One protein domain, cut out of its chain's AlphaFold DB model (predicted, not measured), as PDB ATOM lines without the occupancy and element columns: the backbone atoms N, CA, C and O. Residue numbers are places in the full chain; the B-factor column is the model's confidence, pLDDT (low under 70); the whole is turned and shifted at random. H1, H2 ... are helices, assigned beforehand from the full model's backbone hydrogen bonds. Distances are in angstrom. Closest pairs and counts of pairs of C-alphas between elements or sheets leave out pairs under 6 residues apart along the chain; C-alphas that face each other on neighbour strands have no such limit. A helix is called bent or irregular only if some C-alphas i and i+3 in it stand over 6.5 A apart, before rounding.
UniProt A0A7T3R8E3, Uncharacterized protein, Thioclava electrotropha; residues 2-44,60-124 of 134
ATOM      1  N   MET A   2     -47.691 -13.851 -25.050       91.12
ATOM      2  CA  MET A   2     -48.022 -13.602 -23.634       91.12
ATOM      3  C   MET A   2     -48.497 -12.162 -23.352       91.12
ATOM      4  O   MET A   2     -49.560 -11.975 -22.773       91.12
ATOM      5  N   THR A   3     -47.765 -11.146 -23.823       94.00
ATOM      6  CA  THR A   3     -48.106  -9.727 -23.607       94.00
ATOM      7  C   THR A   3     -49.495  -9.365 -24.137       94.00
ATOM      8  O   THR A   3     -50.258  -8.706 -23.440       94.00
ATOM      9  N   PHE A   4     -49.853  -9.832 -25.341       94.88
ATOM     10  CA  PHE A   4     -51.188  -9.626 -25.909       94.88
ATOM     11  C   PHE A   4     -52.277 -10.192 -24.996       94.88
ATOM     12  O   PHE A   4     -53.203  -9.476 -24.628       94.88
ATOM     13  N   GLY A   5     -52.130 -11.459 -24.590       95.50
ATOM     14  CA  GLY A   5     -53.100 -12.125 -23.723       95.50
ATOM     15  C   GLY A   5     -53.272 -11.410 -22.382       95.50
ATOM     16  O   GLY A   5     -54.395 -11.217 -21.931       95.50
ATOM     17  N   LEU A   6     -52.182 -10.938 -21.777       97.00
ATOM     18  CA  LEU A   6     -52.232 -10.186 -20.520       97.00
ATOM     19  C   LEU A   6     -52.922  -8.821 -20.680       97.00
ATOM     20  O   LEU A   6     -53.735  -8.438 -19.837       97.00
ATOM     21  N   ILE A   7     -52.662  -8.105 -21.777       96.50
ATOM     22  CA  ILE A   7     -53.388  -6.865 -22.093       96.50
ATOM     23  C   ILE A   7     -54.880  -7.167 -22.278       96.50
ATOM     24  O   ILE A   7     -55.707  -6.452 -21.717       96.50
ATOM     25  N   ALA A   8     -55.228  -8.236 -22.999       96.00
ATOM     26  CA  ALA A   8     -56.614  -8.642 -23.223       96.00
ATOM     27  C   ALA A   8     -57.339  -8.989 -21.919       96.00
ATOM     28  O   ALA A   8     -58.403  -8.441 -21.653       96.00
ATOM     29  N   ILE A   9     -56.731  -9.804 -21.053       95.88
ATOM     30  CA  ILE A   9     -57.281 -10.132 -19.731       95.88
ATOM     31  C   ILE A   9     -57.515  -8.855 -18.917       95.88
ATOM     32  O   ILE A   9     -58.597  -8.653 -18.367       95.88
ATOM     33  N   GLY A  10     -56.522  -7.964 -18.857       95.31
ATOM     34  CA  GLY A  10     -56.644  -6.722 -18.101       95.31
ATOM     35  C   GLY A  10     -57.688  -5.753 -18.665       95.31
ATOM     36  O   GLY A  10     -58.334  -5.052 -17.878       95.31
ATOM     37  N   ALA A  11     -57.859  -5.711 -19.988       94.69
ATOM     38  CA  ALA A  11     -58.844  -4.868 -20.656       94.69
ATOM     39  C   ALA A  11     -60.257  -5.408 -20.429       94.69
ATOM     40  O   ALA A  11     -61.113  -4.671 -19.944       94.69
ATOM     41  N   SER A  12     -60.475  -6.701 -20.674       93.38
ATOM     42  CA  SER A  12     -61.762  -7.365 -20.458       93.38
ATOM     43  C   SER A  12     -62.205  -7.306 -18.999       93.38
ATOM     44  O   SER A  12     -63.356  -6.982 -18.736       93.38
ATOM     45  N   ALA A  13     -61.291  -7.490 -18.039       92.75
ATOM     46  CA  ALA A  13     -61.605  -7.387 -16.610       92.75
ATOM     47  C   ALA A  13     -62.090  -5.990 -16.164       92.75
ATOM     48  O   ALA A  13     -62.590  -5.834 -15.055       92.75
ATOM     49  N   ARG A  14     -61.904  -4.955 -16.993       91.00
ATOM     50  CA  ARG A  14     -62.307  -3.566 -16.708       91.00
ATOM     51  C   ARG A  14     -63.344  -3.021 -17.682       91.00
ATOM     52  O   ARG A  14     -63.818  -1.899 -17.493       91.00
ATOM     53  N   ALA A  15     -63.633  -3.749 -18.752       91.19
ATOM     54  CA  ALA A  15     -64.502  -3.270 -19.805       91.19
ATOM     55  C   ALA A  15     -65.951  -3.232 -19.311       91.19
ATOM     56  O   ALA A  15     -66.410  -4.127 -18.612       91.19
ATOM     57  N   ARG A  16     -66.679  -2.178 -19.692       85.62
ATOM     58  CA  ARG A  16     -68.125  -2.072 -19.427       85.62
ATOM     59  C   ARG A  16     -68.977  -2.710 -20.524       85.62
ATOM     60  O   ARG A  16     -70.180  -2.837 -20.355       85.62
ATOM     61  N   SER A  17     -68.358  -3.061 -21.648       87.81
ATOM     62  CA  SER A  17     -68.981  -3.779 -22.752       87.81
ATOM     63  C   SER A  17     -67.985  -4.758 -23.356       87.81
ATOM     64  O   SER A  17     -66.775  -4.505 -23.371       87.81
ATOM     65  N   GLU A  18     -68.501  -5.859 -23.890       87.69
ATOM     66  CA  GLU A  18     -67.694  -6.887 -24.548       87.69
ATOM     67  C   GLU A  18     -66.875  -6.303 -25.707       87.69
ATOM     68  O   GLU A  18     -65.670  -6.539 -25.811       87.69
ATOM     69  N   THR A  19     -67.486  -5.427 -26.513       92.56
ATOM     70  CA  THR A  19     -66.815  -4.749 -27.629       92.56
ATOM     71  C   THR A  19     -65.571  -3.988 -27.178       92.56
ATOM     72  O   THR A  19     -64.536  -4.070 -27.832       92.56
ATOM     73  N   VAL A  20     -65.630  -3.268 -26.052       91.69
ATOM     74  CA  VAL A  20     -64.469  -2.523 -25.537       91.69
ATOM     75  C   VAL A  20     -63.387  -3.479 -25.038       91.69
ATOM     76  O   VAL A  20     -62.207  -3.249 -25.311       91.69
ATOM     77  N   GLY A  21     -63.780  -4.565 -24.364       91.75
ATOM     78  CA  GLY A  21     -62.861  -5.600 -23.887       91.75
ATOM     79  C   GLY A  21     -62.053  -6.246 -25.012       91.75
ATOM     80  O   GLY A  21     -60.883  -6.556 -24.813       91.75
ATOM     81  N   LEU A  22     -62.636  -6.361 -26.209       92.75
ATOM     82  CA  LEU A  22     -61.982  -6.921 -27.396       92.75
ATOM     83  C   LEU A  22     -61.226  -5.875 -28.232       92.75
ATOM     84  O   LEU A  22     -60.109  -6.126 -28.696       92.75
ATOM     85  N   MET A  23     -61.805  -4.689 -28.428       96.25
ATOM     86  CA  MET A  23     -61.232  -3.654 -29.295       96.25
ATOM     87  C   MET A  23     -59.950  -3.058 -28.717       96.25
ATOM     88  O   MET A  23     -58.963  -2.912 -29.436       96.25
ATOM     89  N   VAL A  24     -59.935  -2.740 -27.420       95.25
ATOM     90  CA  VAL A  24     -58.777  -2.112 -26.764       95.25
ATOM     91  C   VAL A  24     -57.496  -2.945 -26.897       95.25
ATOM     92  O   VAL A  24     -56.510  -2.404 -27.404       95.25
ATOM     93  N   PRO A  25     -57.452  -4.234 -26.499       95.81
ATOM     94  CA  PRO A  25     -56.226  -5.019 -26.617       95.81
ATOM     95  C   PRO A  25     -55.803  -5.208 -28.071       95.81
ATOM     96  O   PRO A  25     -54.609  -5.198 -28.349       95.81
ATOM     97  N   THR A  26     -56.756  -5.316 -29.001       96.31
ATOM     98  CA  THR A  26     -56.468  -5.442 -30.435       96.31
ATOM     99  C   THR A  26     -55.786  -4.189 -30.977       96.31
ATOM    100  O   THR A  26     -54.727  -4.284 -31.591       96.31
ATOM    101  N   VAL A  27     -56.337  -3.002 -30.701       97.12
ATOM    102  CA  VAL A  27     -55.756  -1.728 -31.149       97.12
ATOM    103  C   VAL A  27     -54.379  -1.514 -30.530       97.12
ATOM    104  O   VAL A  27     -53.431  -1.229 -31.257       97.12
ATOM    105  N   VAL A  28     -54.245  -1.704 -29.212       96.06
ATOM    106  CA  VAL A  28     -52.952  -1.573 -28.519       96.06
ATOM    107  C   VAL A  28     -51.928  -2.535 -29.112       96.06
ATOM    108  O   VAL A  28     -50.790  -2.152 -29.357       96.06
ATOM    109  N   TRP A  29     -52.321  -3.772 -29.399       96.00
ATOM    110  CA  TRP A  29     -51.426  -4.743 -30.009       96.00
ATOM    111  C   TRP A  29     -50.966  -4.318 -31.402       96.00
ATOM    112  O   TRP A  29     -49.764  -4.279 -31.647       96.00
ATOM    113  N   LEU A  30     -51.893  -3.920 -32.280       95.81
ATOM    114  CA  LEU A  30     -51.573  -3.458 -33.636       95.81
ATOM    115  C   LEU A  30     -50.620  -2.259 -33.631       95.81
ATOM    116  O   LEU A  30     -49.694  -2.171 -34.438       95.81
ATOM    117  N   VAL A  31     -50.837  -1.352 -32.686       95.12
ATOM    118  CA  VAL A  31     -49.974  -0.210 -32.406       95.12
ATOM    119  C   VAL A  31     -48.538  -0.667 -32.123       95.12
ATOM    120  O   VAL A  31     -47.611  -0.292 -32.846       95.12
ATOM    121  N   LEU A  32     -48.367  -1.546 -31.134       93.25
ATOM    122  CA  LEU A  32     -47.061  -2.034 -30.681       93.25
ATOM    123  C   LEU A  32     -46.341  -2.909 -31.720       93.25
ATOM    124  O   LEU A  32     -45.109  -2.964 -31.722       93.25
ATOM    125  N   THR A  33     -47.083  -3.623 -32.575       92.31
ATOM    126  CA  THR A  33     -46.505  -4.611 -33.499       92.31
ATOM    127  C   THR A  33     -46.435  -4.180 -34.957       92.31
ATOM    128  O   THR A  33     -45.704  -4.815 -35.715       92.31
ATOM    129  N   PHE A  34     -47.152  -3.131 -35.361       90.06
ATOM    130  CA  PHE A  34     -47.167  -2.666 -36.751       90.06
ATOM    131  C   PHE A  34     -46.936  -1.165 -36.875       90.06
ATOM    132  O   PHE A  34     -46.021  -0.757 -37.588       90.06
ATOM    133  N   VAL A  35     -47.719  -0.342 -36.174       91.44
ATOM    134  CA  VAL A  35     -47.678   1.116 -36.376       91.44
ATOM    135  C   VAL A  35     -46.339   1.702 -35.911       91.44
ATOM    136  O   VAL A  35     -45.693   2.428 -36.660       91.44
ATOM    137  N   TRP A  36     -45.863   1.341 -34.717       90.75
ATOM    138  CA  TRP A  36     -44.596   1.851 -34.181       90.75
ATOM    139  C   TRP A  36     -43.395   1.356 -35.005       90.75
ATOM    140  O   TRP A  36     -42.565   2.180 -35.400       90.75
ATOM    141  N   PRO A  37     -43.299   0.055 -35.351       87.31
ATOM    142  CA  PRO A  37     -42.298  -0.426 -36.299       87.31
ATOM    143  C   PRO A  37     -42.292   0.323 -37.633       87.31
ATOM    144  O   PRO A  37     -41.220   0.626 -38.142       87.31
ATOM    145  N   ALA A  38     -43.461   0.654 -38.190       85.19
ATOM    146  CA  ALA A  38     -43.549   1.368 -39.461       85.19
ATOM    147  C   ALA A  38     -43.044   2.816 -39.361       85.19
ATOM    148  O   ALA A  38     -42.360   3.285 -40.262       85.19
ATOM    149  N   LEU A  39     -43.327   3.513 -38.255       85.19
ATOM    150  CA  LEU A  39     -42.889   4.901 -38.037       85.19
ATOM    151  C   LEU A  39     -41.399   5.024 -37.680       85.19
ATOM    152  O   LEU A  39     -40.773   6.052 -37.934       85.19
ATOM    153  N   THR A  40     -40.836   3.979 -37.072       80.56
ATOM    154  CA  THR A  40     -39.395   3.869 -36.770       80.56
ATOM    155  C   THR A  40     -38.602   3.227 -37.908       80.56
ATOM    156  O   THR A  40     -37.372   3.247 -37.908       80.56
ATOM    157  N   GLY A  41     -39.298   2.622 -38.868       71.06
ATOM    158  CA  GLY A  41     -38.719   1.927 -40.001       71.06
ATOM    159  C   GLY A  41     -38.279   2.913 -41.067       71.06
ATOM    160  O   GLY A  41     -39.088   3.403 -41.846       71.06
ATOM    161  N   ASN A  42     -36.977   3.143 -41.156       66.31
ATOM    162  CA  ASN A  42     -36.367   3.898 -42.243       66.31
ATOM    163  C   ASN A  42     -36.174   3.021 -43.497       66.31
ATOM    164  O   ASN A  42     -35.073   2.866 -44.019       66.31
ATOM    165  N   ILE A  43     -37.229   2.324 -43.918       61.72
ATOM    166  CA  ILE A  43     -37.168   1.399 -45.051       61.72
ATOM    167  C   ILE A  43     -37.578   2.174 -46.301       61.72
ATOM    168  O   ILE A  43     -38.624   2.823 -46.316       61.72
ATOM    169  N   LEU A  44     -36.783   2.089 -47.370       58.66
ATOM    170  CA  LEU A  44     -37.208   2.563 -48.687       58.66
ATOM    171  C   LEU A  44     -38.555   1.894 -49.032       58.66
ATOM    172  O   LEU A  44     -38.639   0.667 -48.959       58.66
ATOM    173  N   GLN A  60     -30.617   7.988 -44.209       70.31
ATOM    174  CA  GLN A  60     -30.384   8.649 -42.916       70.31
ATOM    175  C   GLN A  60     -31.055  10.032 -42.885       70.31
ATOM    176  O   GLN A  60     -30.739  10.910 -43.686       70.31
ATOM    177  N   SER A  61     -32.015  10.213 -41.977       80.38
ATOM    178  CA  SER A  61     -32.732  11.471 -41.783       80.38
ATOM    179  C   SER A  61     -33.051  11.652 -40.310       80.38
ATOM    180  O   SER A  61     -33.518  10.724 -39.650       80.38
ATOM    181  N   THR A  62     -32.879  12.880 -39.820       85.44
ATOM    182  CA  THR A  62     -33.099  13.254 -38.419       85.44
ATOM    183  C   THR A  62     -34.498  12.888 -37.921       85.44
ATOM    184  O   THR A  62     -34.673  12.583 -36.745       85.44
ATOM    185  N   ILE A  63     -35.505  12.881 -38.806       85.50
ATOM    186  CA  ILE A  63     -36.872  12.496 -38.435       85.50
ATOM    187  C   ILE A  63     -36.961  11.017 -38.033       85.50
ATOM    188  O   ILE A  63     -37.684  10.689 -37.095       85.50
ATOM    189  N   PHE A  64     -36.203  10.140 -38.701       83.12
ATOM    190  CA  PHE A  64     -36.174   8.710 -38.406       83.12
ATOM    191  C   PHE A  64     -35.322   8.406 -37.179       83.12
ATOM    192  O   PHE A  64     -35.690   7.542 -36.390       83.12
ATOM    193  N   ASP A  65     -34.238   9.149 -36.968       85.44
ATOM    194  CA  ASP A  65     -33.443   9.024 -35.745       85.44
ATOM    195  C   ASP A  65     -34.268   9.442 -34.522       85.44
ATOM    196  O   ASP A  65     -34.305   8.740 -33.509       85.44
ATOM    197  N   LEU A  66     -35.015  10.547 -34.638       88.94
ATOM    198  CA  LEU A  66     -35.914  11.018 -33.589       88.94
ATOM    199  C   LEU A  66     -37.077  10.045 -33.360       88.94
ATOM    200  O   LEU A  66     -37.403   9.737 -32.211       88.94
ATOM    201  N   SER A  67     -37.699   9.536 -34.428       89.44
ATOM    202  CA  SER A  67     -38.794   8.574 -34.294       89.44
ATOM    203  C   SER A  67     -38.304   7.269 -33.670       89.44
ATOM    204  O   SER A  67     -38.950   6.763 -32.757       89.44
ATOM    205  N   ALA A  68     -37.133   6.762 -34.066       87.50
ATOM    206  CA  ALA A  68     -36.505   5.595 -33.459       87.50
ATOM    207  C   ALA A  68     -36.157   5.837 -31.984       87.50
ATOM    208  O   ALA A  68     -36.389   4.961 -31.151       87.50
ATOM    209  N   MET A  69     -35.669   7.030 -31.638       90.50
ATOM    210  CA  MET A  69     -35.358   7.391 -30.256       90.50
ATOM    211  C   MET A  69     -36.605   7.396 -29.363       90.50
ATOM    212  O   MET A  69     -36.572   6.855 -28.259       90.50
ATOM    213  N   LEU A  70     -37.704   7.987 -29.839       91.06
ATOM    214  CA  LEU A  70     -38.933   8.167 -29.060       91.06
ATOM    215  C   LEU A  70     -39.828   6.925 -29.050       91.06
ATOM    216  O   LEU A  70     -40.395   6.572 -28.019       91.06
ATOM    217  N   LEU A  71     -39.985   6.275 -30.203       91.81
ATOM    218  CA  LEU A  71     -40.958   5.202 -30.413       91.81
ATOM    219  C   LEU A  71     -40.317   3.810 -30.387       91.81
ATOM    220  O   LEU A  71     -41.018   2.836 -30.116       91.81
ATOM    221  N   GLY A  72     -39.004   3.700 -30.614       89.50
ATOM    222  CA  GLY A  72     -38.265   2.431 -30.587       89.50
ATOM    223  C   GLY A  72     -38.508   1.608 -29.314       89.50
ATOM    224  O   GLY A  72     -38.901   0.446 -29.432       89.50
ATOM    225  N   PRO A  73     -38.428   2.200 -28.104       92.56
ATOM    226  CA  PRO A  73     -38.692   1.484 -26.851       92.56
ATOM    227  C   PRO A  73     -40.121   0.944 -26.695       92.56
ATOM    228  O   PRO A  73     -40.360   0.080 -25.857       92.56
ATOM    229  N   PHE A  74     -41.080   1.436 -27.481       92.69
ATOM    230  CA  PHE A  74     -42.475   0.981 -27.465       92.69
ATOM    231  C   PHE A  74     -42.792   0.020 -28.620       92.69
ATOM    232  O   PHE A  74     -43.900  -0.504 -28.717       92.69
ATOM    233  N   SER A  75     -41.820  -0.240 -29.492       91.56
ATOM    234  CA  SER A  75     -41.961  -1.114 -30.647       91.56
ATOM    235  C   SER A  75     -41.658  -2.567 -30.268       91.56
ATOM    236  O   SER A  75     -40.549  -3.076 -30.447       91.56
ATOM    237  N   LEU A  76     -42.662  -3.259 -29.724       91.94
ATOM    238  CA  LEU A  76     -42.506  -4.628 -29.223       91.94
ATOM    239  C   LEU A  76     -42.062  -5.599 -30.334       91.94
ATOM    240  O   LEU A  76     -41.226  -6.471 -30.106       91.94
ATOM    241  N   ALA A  77     -42.588  -5.441 -31.551       91.38
ATOM    242  CA  ALA A  77     -42.205  -6.309 -32.664       91.38
ATOM    243  C   ALA A  77     -40.748  -6.108 -33.105       91.38
ATOM    244  O   ALA A  77     -40.102  -7.083 -33.477       91.38
ATOM    245  N   GLU A  78     -40.214  -4.885 -33.049       90.31
ATOM    246  CA  GLU A  78     -38.810  -4.625 -33.398       90.31
ATOM    247  C   GLU A  78     -37.859  -5.234 -32.374       90.31
ATOM    248  O   GLU A  78     -36.931  -5.945 -32.748       90.31
ATOM    249  N   ALA A  79     -38.139  -5.048 -31.083       92.94
ATOM    250  CA  ALA A  79     -37.336  -5.661 -30.033       92.94
ATOM    251  C   ALA A  79     -37.359  -7.202 -30.115       92.94
ATOM    252  O   ALA A  79     -36.320  -7.840 -29.961       92.94
ATOM    253  N   TYR A  80     -38.509  -7.809 -30.440       92.44
ATOM    254  CA  TYR A  80     -38.598  -9.257 -30.664       92.44
ATOM    255  C   TYR A  80     -37.793  -9.715 -31.888       92.44
ATOM    256  O   TYR A  80     -37.046 -10.687 -31.799       92.44
ATOM    257  N   LYS A  81     -37.921  -9.019 -33.027       89.69
ATOM    258  CA  LYS A  81     -37.177  -9.347 -34.255       89.69
ATOM    259  C   LYS A  81     -35.668  -9.249 -34.043       89.69
ATOM    260  O   LYS A  81     -34.951 -10.138 -34.490       89.69
ATOM    261  N   TYR A  82     -35.210  -8.201 -33.357       91.81
ATOM    262  CA  TYR A  82     -33.795  -7.992 -33.059       91.81
ATOM    263  C   TYR A  82     -33.239  -9.120 -32.188       91.81
ATOM    264  O   TYR A  82     -32.280  -9.772 -32.581       91.81
ATOM    265  N   LEU A  83     -33.894  -9.415 -31.057       93.44
ATOM    266  CA  LEU A  83     -33.480 -10.508 -30.169       93.44
ATOM    267  C   LEU A  83     -33.515 -11.865 -30.868       93.44
ATOM    268  O   LEU A  83     -32.640 -12.691 -30.644       93.44
ATOM    269  N   GLY A  84     -34.523 -12.101 -31.711       92.44
ATOM    270  CA  GLY A  84     -34.611 -13.320 -32.509       92.44
ATOM    271  C   GLY A  84     -33.424 -13.463 -33.461       92.44
ATOM    272  O   GLY A  84     -32.831 -14.534 -33.532       92.44
ATOM    273  N   ALA A  85     -33.045 -12.379 -34.142       90.19
ATOM    274  CA  ALA A  85     -31.893 -12.358 -35.040       90.19
ATOM    275  C   ALA A  85     -30.565 -12.556 -34.310       90.19
ATOM    276  O   ALA A  85     -29.714 -13.311 -34.780       90.19
ATOM    277  N   GLU A  86     -30.410 -11.911 -33.155       92.69
ATOM    278  CA  GLU A  86     -29.229 -12.024 -32.303       92.69
ATOM    279  C   GLU A  86     -29.073 -13.453 -31.769       92.69
ATOM    280  O   GLU A  86     -28.029 -14.075 -31.948       92.69
ATOM    281  N   LEU A  87     -30.142 -14.017 -31.198       94.25
ATOM    282  CA  LEU A  87     -30.138 -15.360 -30.613       94.25
ATOM    283  C   LEU A  87     -29.881 -16.456 -31.655       94.25
ATOM    284  O   LEU A  87     -29.229 -17.455 -31.359       94.25
ATOM    285  N   MET A  88     -30.407 -16.279 -32.864       93.50
ATOM    286  CA  MET A  88     -30.255 -17.233 -33.964       93.50
ATOM    287  C   MET A  88     -28.979 -16.998 -34.789       93.50
ATOM    288  O   MET A  88     -28.736 -17.735 -35.741       93.50
ATOM    289  N   GLY A  89     -28.176 -15.983 -34.452       91.12
ATOM    290  CA  GLY A  89     -26.886 -15.712 -35.089       91.12
ATOM    291  C   GLY A  89     -26.965 -15.186 -36.526       91.12
ATOM    292  O   GLY A  89     -26.003 -15.343 -37.270       91.12
ATOM    293  N   TYR A  90     -28.089 -14.586 -36.935       88.62
ATOM    294  CA  TYR A  90     -28.235 -13.967 -38.264       88.62
ATOM    295  C   TYR A  90     -28.352 -12.437 -38.215       88.62
ATOM    296  O   TYR A  90     -28.597 -11.802 -39.243       88.62
ATOM    297  N   LEU A  91     -28.201 -11.831 -37.034       87.12
ATOM    298  CA  LEU A  91     -28.141 -10.381 -36.895       87.12
ATOM    299  C   LEU A  91     -26.930  -9.828 -37.674       87.12
ATOM    300  O   LEU A  91     -25.814 -10.280 -37.426       87.12
ATOM    301  N   PRO A  92     -27.117  -8.858 -38.587       83.56
ATOM    302  CA  PRO A  92     -26.000  -8.235 -39.289       83.56
ATOM    303  C   PRO A  92     -25.029  -7.540 -38.329       83.56
ATOM    304  O   PRO A  92     -25.455  -6.813 -37.426       83.56
ATOM    305  N   ASP A  93     -23.729  -7.716 -38.565       81.25
ATOM    306  CA  ASP A  93     -22.682  -7.114 -37.742       81.25
ATOM    307  C   ASP A  93     -22.802  -5.586 -37.698       81.25
ATOM    308  O   ASP A  93     -22.956  -4.912 -38.719       81.25
ATOM    309  N   GLY A  94     -22.721  -5.031 -36.487       79.69
ATOM    310  CA  GLY A  94     -22.780  -3.588 -36.265       79.69
ATOM    311  C   GLY A  94     -24.167  -2.961 -36.431       79.69
ATOM    312  O   GLY A  94     -24.264  -1.738 -36.353       79.69
ATOM    313  N   LEU A  95     -25.237  -3.745 -36.626       81.62
ATOM    314  CA  LEU A  95     -26.602  -3.219 -36.667       81.62
ATOM    315  C   LEU A  95     -27.101  -2.897 -35.242       81.62
ATOM    316  O   LEU A  95     -27.344  -3.817 -34.451       81.62
ATOM    317  N   PRO A  96     -27.294  -1.612 -34.884       83.75
ATOM    318  CA  PRO A  96     -27.782  -1.256 -33.562       83.75
ATOM    319  C   PRO A  96     -29.274  -1.596 -33.407       83.75
ATOM    320  O   PRO A  96     -30.023  -1.596 -34.392       83.75
ATOM    321  N   PRO A  97     -29.743  -1.852 -32.174       87.12
ATOM    322  CA  PRO A  97     -31.168  -1.971 -31.905       87.12
ATOM    323  C   PRO A  97     -31.883  -0.646 -32.188       87.12
ATOM    324  O   PRO A  97     -31.306   0.439 -32.096       87.12
ATOM    325  N   ARG A  98     -33.174  -0.724 -32.527       82.88
ATOM    326  CA  ARG A  98     -33.982   0.475 -32.772       82.88
ATOM    327  C   ARG A  98     -34.358   1.150 -31.455       82.88
ATOM    328  O   ARG A  98     -35.240   0.684 -30.738       82.88
ATOM    329  N   GLY A  99     -33.722   2.288 -31.191       86.31
ATOM    330  CA  GLY A  99     -33.963   3.120 -30.015       86.31
ATOM    331  C   GLY A  99     -32.940   2.903 -28.891       86.31
ATOM    332  O   GLY A  99     -32.089   2.021 -28.974       86.31
ATOM    333  N   PRO A 100     -33.001   3.724 -27.829       90.25
ATOM    334  CA  PRO A 100     -31.957   3.784 -26.803       90.25
ATOM    335  C   PRO A 100     -32.056   2.681 -25.739       90.25
ATOM    336  O   PRO A 100     -31.163   2.554 -24.905       90.25
ATOM    337  N   VAL A 101     -33.151   1.917 -25.712       93.31
ATOM    338  CA  VAL A 101     -33.401   0.904 -24.679       93.31
ATOM    339  C   VAL A 101     -33.072  -0.483 -25.233       93.31
ATOM    340  O   VAL A 101     -33.589  -0.834 -26.295       93.31
ATOM    341  N   PRO A 102     -32.279  -1.307 -24.520       94.06
ATOM    342  CA  PRO A 102     -31.972  -2.662 -24.960       94.06
ATOM    343  C   PRO A 102     -33.244  -3.494 -25.216       94.06
ATOM    344  O   PRO A 102     -34.137  -3.512 -24.359       94.06
ATOM    345  N   PRO A 103     -33.335  -4.239 -26.333       94.12
ATOM    346  CA  PRO A 103     -34.522  -5.019 -26.693       94.12
ATOM    347  C   PRO A 103     -35.017  -5.981 -25.607       94.12
ATOM    348  O   PRO A 103     -36.223  -6.108 -25.388       94.12
ATOM    349  N   LEU A 104     -34.100  -6.622 -24.872       94.75
ATOM    350  CA  LEU A 104     -34.453  -7.508 -23.759       94.75
ATOM    351  C   LEU A 104     -35.169  -6.750 -22.634       94.75
ATOM    352  O   LEU A 104     -36.160  -7.231 -22.089       94.75
ATOM    353  N   VAL A 105     -34.707  -5.538 -22.319       95.88
ATOM    354  CA  VAL A 105     -35.332  -4.676 -21.307       95.88
ATOM    355  C   VAL A 105     -36.729  -4.261 -21.757       95.88
ATOM    356  O   VAL A 105     -37.663  -4.350 -20.965       95.88
ATOM    357  N   VAL A 106     -36.905  -3.906 -23.034       95.19
ATOM    358  CA  VAL A 106     -38.230  -3.620 -23.610       95.19
ATOM    359  C   VAL A 106     -39.174  -4.811 -23.411       95.19
ATOM    360  O   VAL A 106     -40.265  -4.645 -22.866       95.19
ATOM    361  N   MET A 107     -38.743  -6.026 -23.776       94.50
ATOM    362  CA  MET A 107     -39.545  -7.244 -23.594       94.50
ATOM    363  C   MET A 107     -39.958  -7.455 -22.133       94.50
ATOM    364  O   MET A 107     -41.135  -7.696 -21.853       94.50
ATOM    365  N   MET A 108     -39.009  -7.337 -21.200       95.94
ATOM    366  CA  MET A 108     -39.265  -7.524 -19.769       95.94
ATOM    367  C   MET A 108     -40.242  -6.482 -19.219       95.94
ATOM    368  O   MET A 108     -41.162  -6.839 -18.484       95.94
ATOM    369  N   LEU A 109     -40.095  -5.210 -19.603       95.75
ATOM    370  CA  LEU A 109     -40.990  -4.135 -19.169       95.75
ATOM    371  C   LEU A 109     -42.417  -4.341 -19.678       95.75
ATOM    372  O   LEU A 109     -43.366  -4.179 -18.912       95.75
ATOM    373  N   PHE A 110     -42.591  -4.753 -20.935       95.88
ATOM    374  CA  PHE A 110     -43.917  -5.063 -21.466       95.88
ATOM    375  C   PHE A 110     -44.537  -6.293 -20.802       95.88
ATOM    376  O   PHE A 110     -45.730  -6.277 -20.492       95.88
ATOM    377  N   ALA A 111     -43.756  -7.345 -20.549       95.69
ATOM    378  CA  ALA A 111     -44.233  -8.527 -19.836       95.69
ATOM    379  C   ALA A 111     -44.674  -8.175 -18.404       95.69
ATOM    380  O   ALA A 111     -45.807  -8.465 -18.019       95.69
ATOM    381  N   ALA A 112     -43.830  -7.472 -17.646       97.25
ATOM    382  CA  ALA A 112     -44.141  -7.043 -16.286       97.25
ATOM    383  C   ALA A 112     -45.328  -6.065 -16.247       97.25
ATOM    384  O   ALA A 112     -46.258  -6.244 -15.462       97.25
ATOM    385  N   GLY A 113     -45.336  -5.057 -17.121       97.25
ATOM    386  CA  GLY A 113     -46.391  -4.048 -17.193       97.25
ATOM    387  C   GLY A 113     -47.749  -4.641 -17.560       97.25
ATOM    388  O   GLY A 113     -48.742  -4.370 -16.882       97.25
ATOM    389  N   SER A 114     -47.800  -5.502 -18.581       97.25
ATOM    390  CA  SER A 114     -49.034  -6.200 -18.964       97.25
ATOM    391  C   SER A 114     -49.493  -7.190 -17.891       97.25
ATOM    392  O   SER A 114     -50.686  -7.250 -17.600       97.25
ATOM    393  N   GLY A 115     -48.568  -7.893 -17.229       97.69
ATOM    394  CA  GLY A 115     -48.873  -8.783 -16.106       97.69
ATOM    395  C   GLY A 115     -49.484  -8.045 -14.915       97.69
ATOM    396  O   GLY A 115     -50.537  -8.437 -14.412       97.69
ATOM    397  N   LEU A 116     -48.890  -6.920 -14.508       97.56
ATOM    398  CA  LEU A 116     -49.431  -6.059 -13.453       97.56
ATOM    399  C   LEU A 116     -50.792  -5.471 -13.838       97.56
ATOM    400  O   LEU A 116     -51.692  -5.374 -12.999       97.56
ATOM    401  N   TYR A 117     -50.957  -5.079 -15.103       96.81
ATOM    402  CA  TYR A 117     -52.223  -4.575 -15.622       96.81
ATOM    403  C   TYR A 117     -53.328  -5.637 -15.551       96.81
ATOM    404  O   TYR A 117     -54.412  -5.339 -15.034       96.81
ATOM    405  N   ALA A 118     -53.041  -6.865 -15.988       97.00
ATOM    406  CA  ALA A 118     -53.940  -8.013 -15.893       97.00
ATOM    407  C   ALA A 118     -54.313  -8.308 -14.436       97.00
ATOM    408  O   ALA A 118     -55.489  -8.262 -14.079       97.00
ATOM    409  N   LEU A 119     -53.307  -8.483 -13.571       97.06
ATOM    410  CA  LEU A 119     -53.482  -8.796 -12.154       97.06
ATOM    411  C   LEU A 119     -54.375  -7.770 -11.451       97.06
ATOM    412  O   LEU A 119     -55.360  -8.125 -10.810       97.06
ATOM    413  N   ARG A 120     -54.088  -6.474 -11.623       96.00
ATOM    414  CA  ARG A 120     -54.906  -5.399 -11.037       96.00
ATOM    415  C   ARG A 120     -56.340  -5.371 -11.569       96.00
ATOM    416  O   ARG A 120     -57.187  -4.751 -10.934       96.00
ATOM    417  N   GLY A 121     -56.586  -5.918 -12.758       93.12
ATOM    418  CA  GLY A 121     -57.923  -6.000 -13.343       93.12
ATOM    419  C   GLY A 121     -58.707  -7.094 -12.659       93.12
ATOM    420  O   GLY A 121     -59.765  -6.837 -12.097       93.12
ATOM    421  N   CYS A 122     -58.109  -8.281 -12.605       93.31
ATOM    422  CA  CYS A 122     -58.694  -9.442 -11.955       93.31
ATOM    423  C   CYS A 122     -58.976  -9.208 -10.465       93.31
ATOM    424  O   CYS A 122     -60.037  -9.582  -9.988       93.31
ATOM    425  N   LEU A 123     -58.083  -8.522  -9.744       93.75
ATOM    426  CA  LEU A 123     -58.280  -8.201  -8.322       93.75
ATOM    427  C   LEU A 123     -59.445  -7.235  -8.046       93.75
ATOM    428  O   LEU A 123     -59.864  -7.107  -6.901       93.75
ATOM    429  N   LYS A 124     -59.938  -6.516  -9.061       87.94
ATOM    430  CA  LYS A 124     -61.059  -5.572  -8.935       87.94
ATOM    431  C   LYS A 124     -62.381  -6.131  -9.466       87.94
ATOM    432  O   LYS A 124     -63.377  -5.414  -9.424       87.94
TER     433      LYS A 124
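What this domain is: This is residues 2 to 44 and 60 to 124 of the 134 residues of an uncharacterized protein of Thioclava electrotropha (UniProt A0A7T3R8E3). Two long helices, H2 and H5, run lengthwise in opposite directions without meeting, and three shorter helices bridge them: H1 packs on both at one end of the model, while H4 joins them near the other end and H3 covers the last part of H2 there. H3 and H4 stand about at right angles to each other, and residues 84 to 89 stick out. The printed part has 108 residues with five named helices, in the order H1 to H5, and no named strand; its class is all helix. It is only just compact, close to loose, with a radius of gyration of the C-alphas of 15.7 A, and elongated, with spans of 47, 27 and 19 A.

Where its parts are: H1 is residues 2 to 12, 15.4 A long, beginning with C-alpha 2 at (-48.022, -13.602, -23.634). H2, residues 18 to 40, is 32.6 A long, with a kink of 29 degrees near residue 30; it is only just irregular, with C-alphas 33 and 36 6.8 A apart. H3, residues 62 to 74, is 18.9 A long and irregular, with C-alphas 70 and 73 7.0 A apart. H4 is residues 76 to 87, 16.4 A. H5, residues 103 to 122, is 28.7 A long and ends with C-alpha 122 at (-58.694, -9.442, -11.955).

How they stand to each other: H2 and H5 are the hubs, touching three other helices each, yet they are apart. H1 and H2 form a helical hairpin, at a steep tilt of 39 degrees; their closest C-alphas, of Ser 12 and Gly 21, are 4.0 A apart. H1 touches H5 at a shallow tilt of 28 degrees, the same way, closest at the C-alphas of Gly 10 and Ala 118, 3.7 A. H2, with residues 32 to 40 alone, touches H3 at a steep tilt of 38 degrees, opposite ways, closest at the C-alphas of Thr 40 and Ala 68, 4.7 A. H2, with residues 32 to 37 alone, touches residues 76 to 78 of H4 at a steep tilt of 57 degrees; the closest C-alphas, of Thr 33 and Ala 77, are 4.7 A apart. H5, with residues 103 to 110 alone, touches H4 at a steep tilt of 47 degrees, opposite ways, closest at the C-alphas of Ala 79 and Pro 103, 4.4 A. H3 and H5 only just touch, only at their ends, with 3 pairs of C-alphas within 8 A. Every O i to N i+4 pair is within hydrogen-bond range in H1, H4 and H5; in H2 16 of 19 are, in H3 7 of 9.

The domain as a whole: The C-alphas farthest apart, of Arg 16 and Asp 93, are 49.3 A apart. Residues 45 to 59 are not printed, and C-alphas 44 and 60 are 10.8 A apart across this cut. The link from H4 to H5, residues 88 to 102, is long. Mean pLDDT of the printed part is 90.5; residues 42 to 44 are under 70.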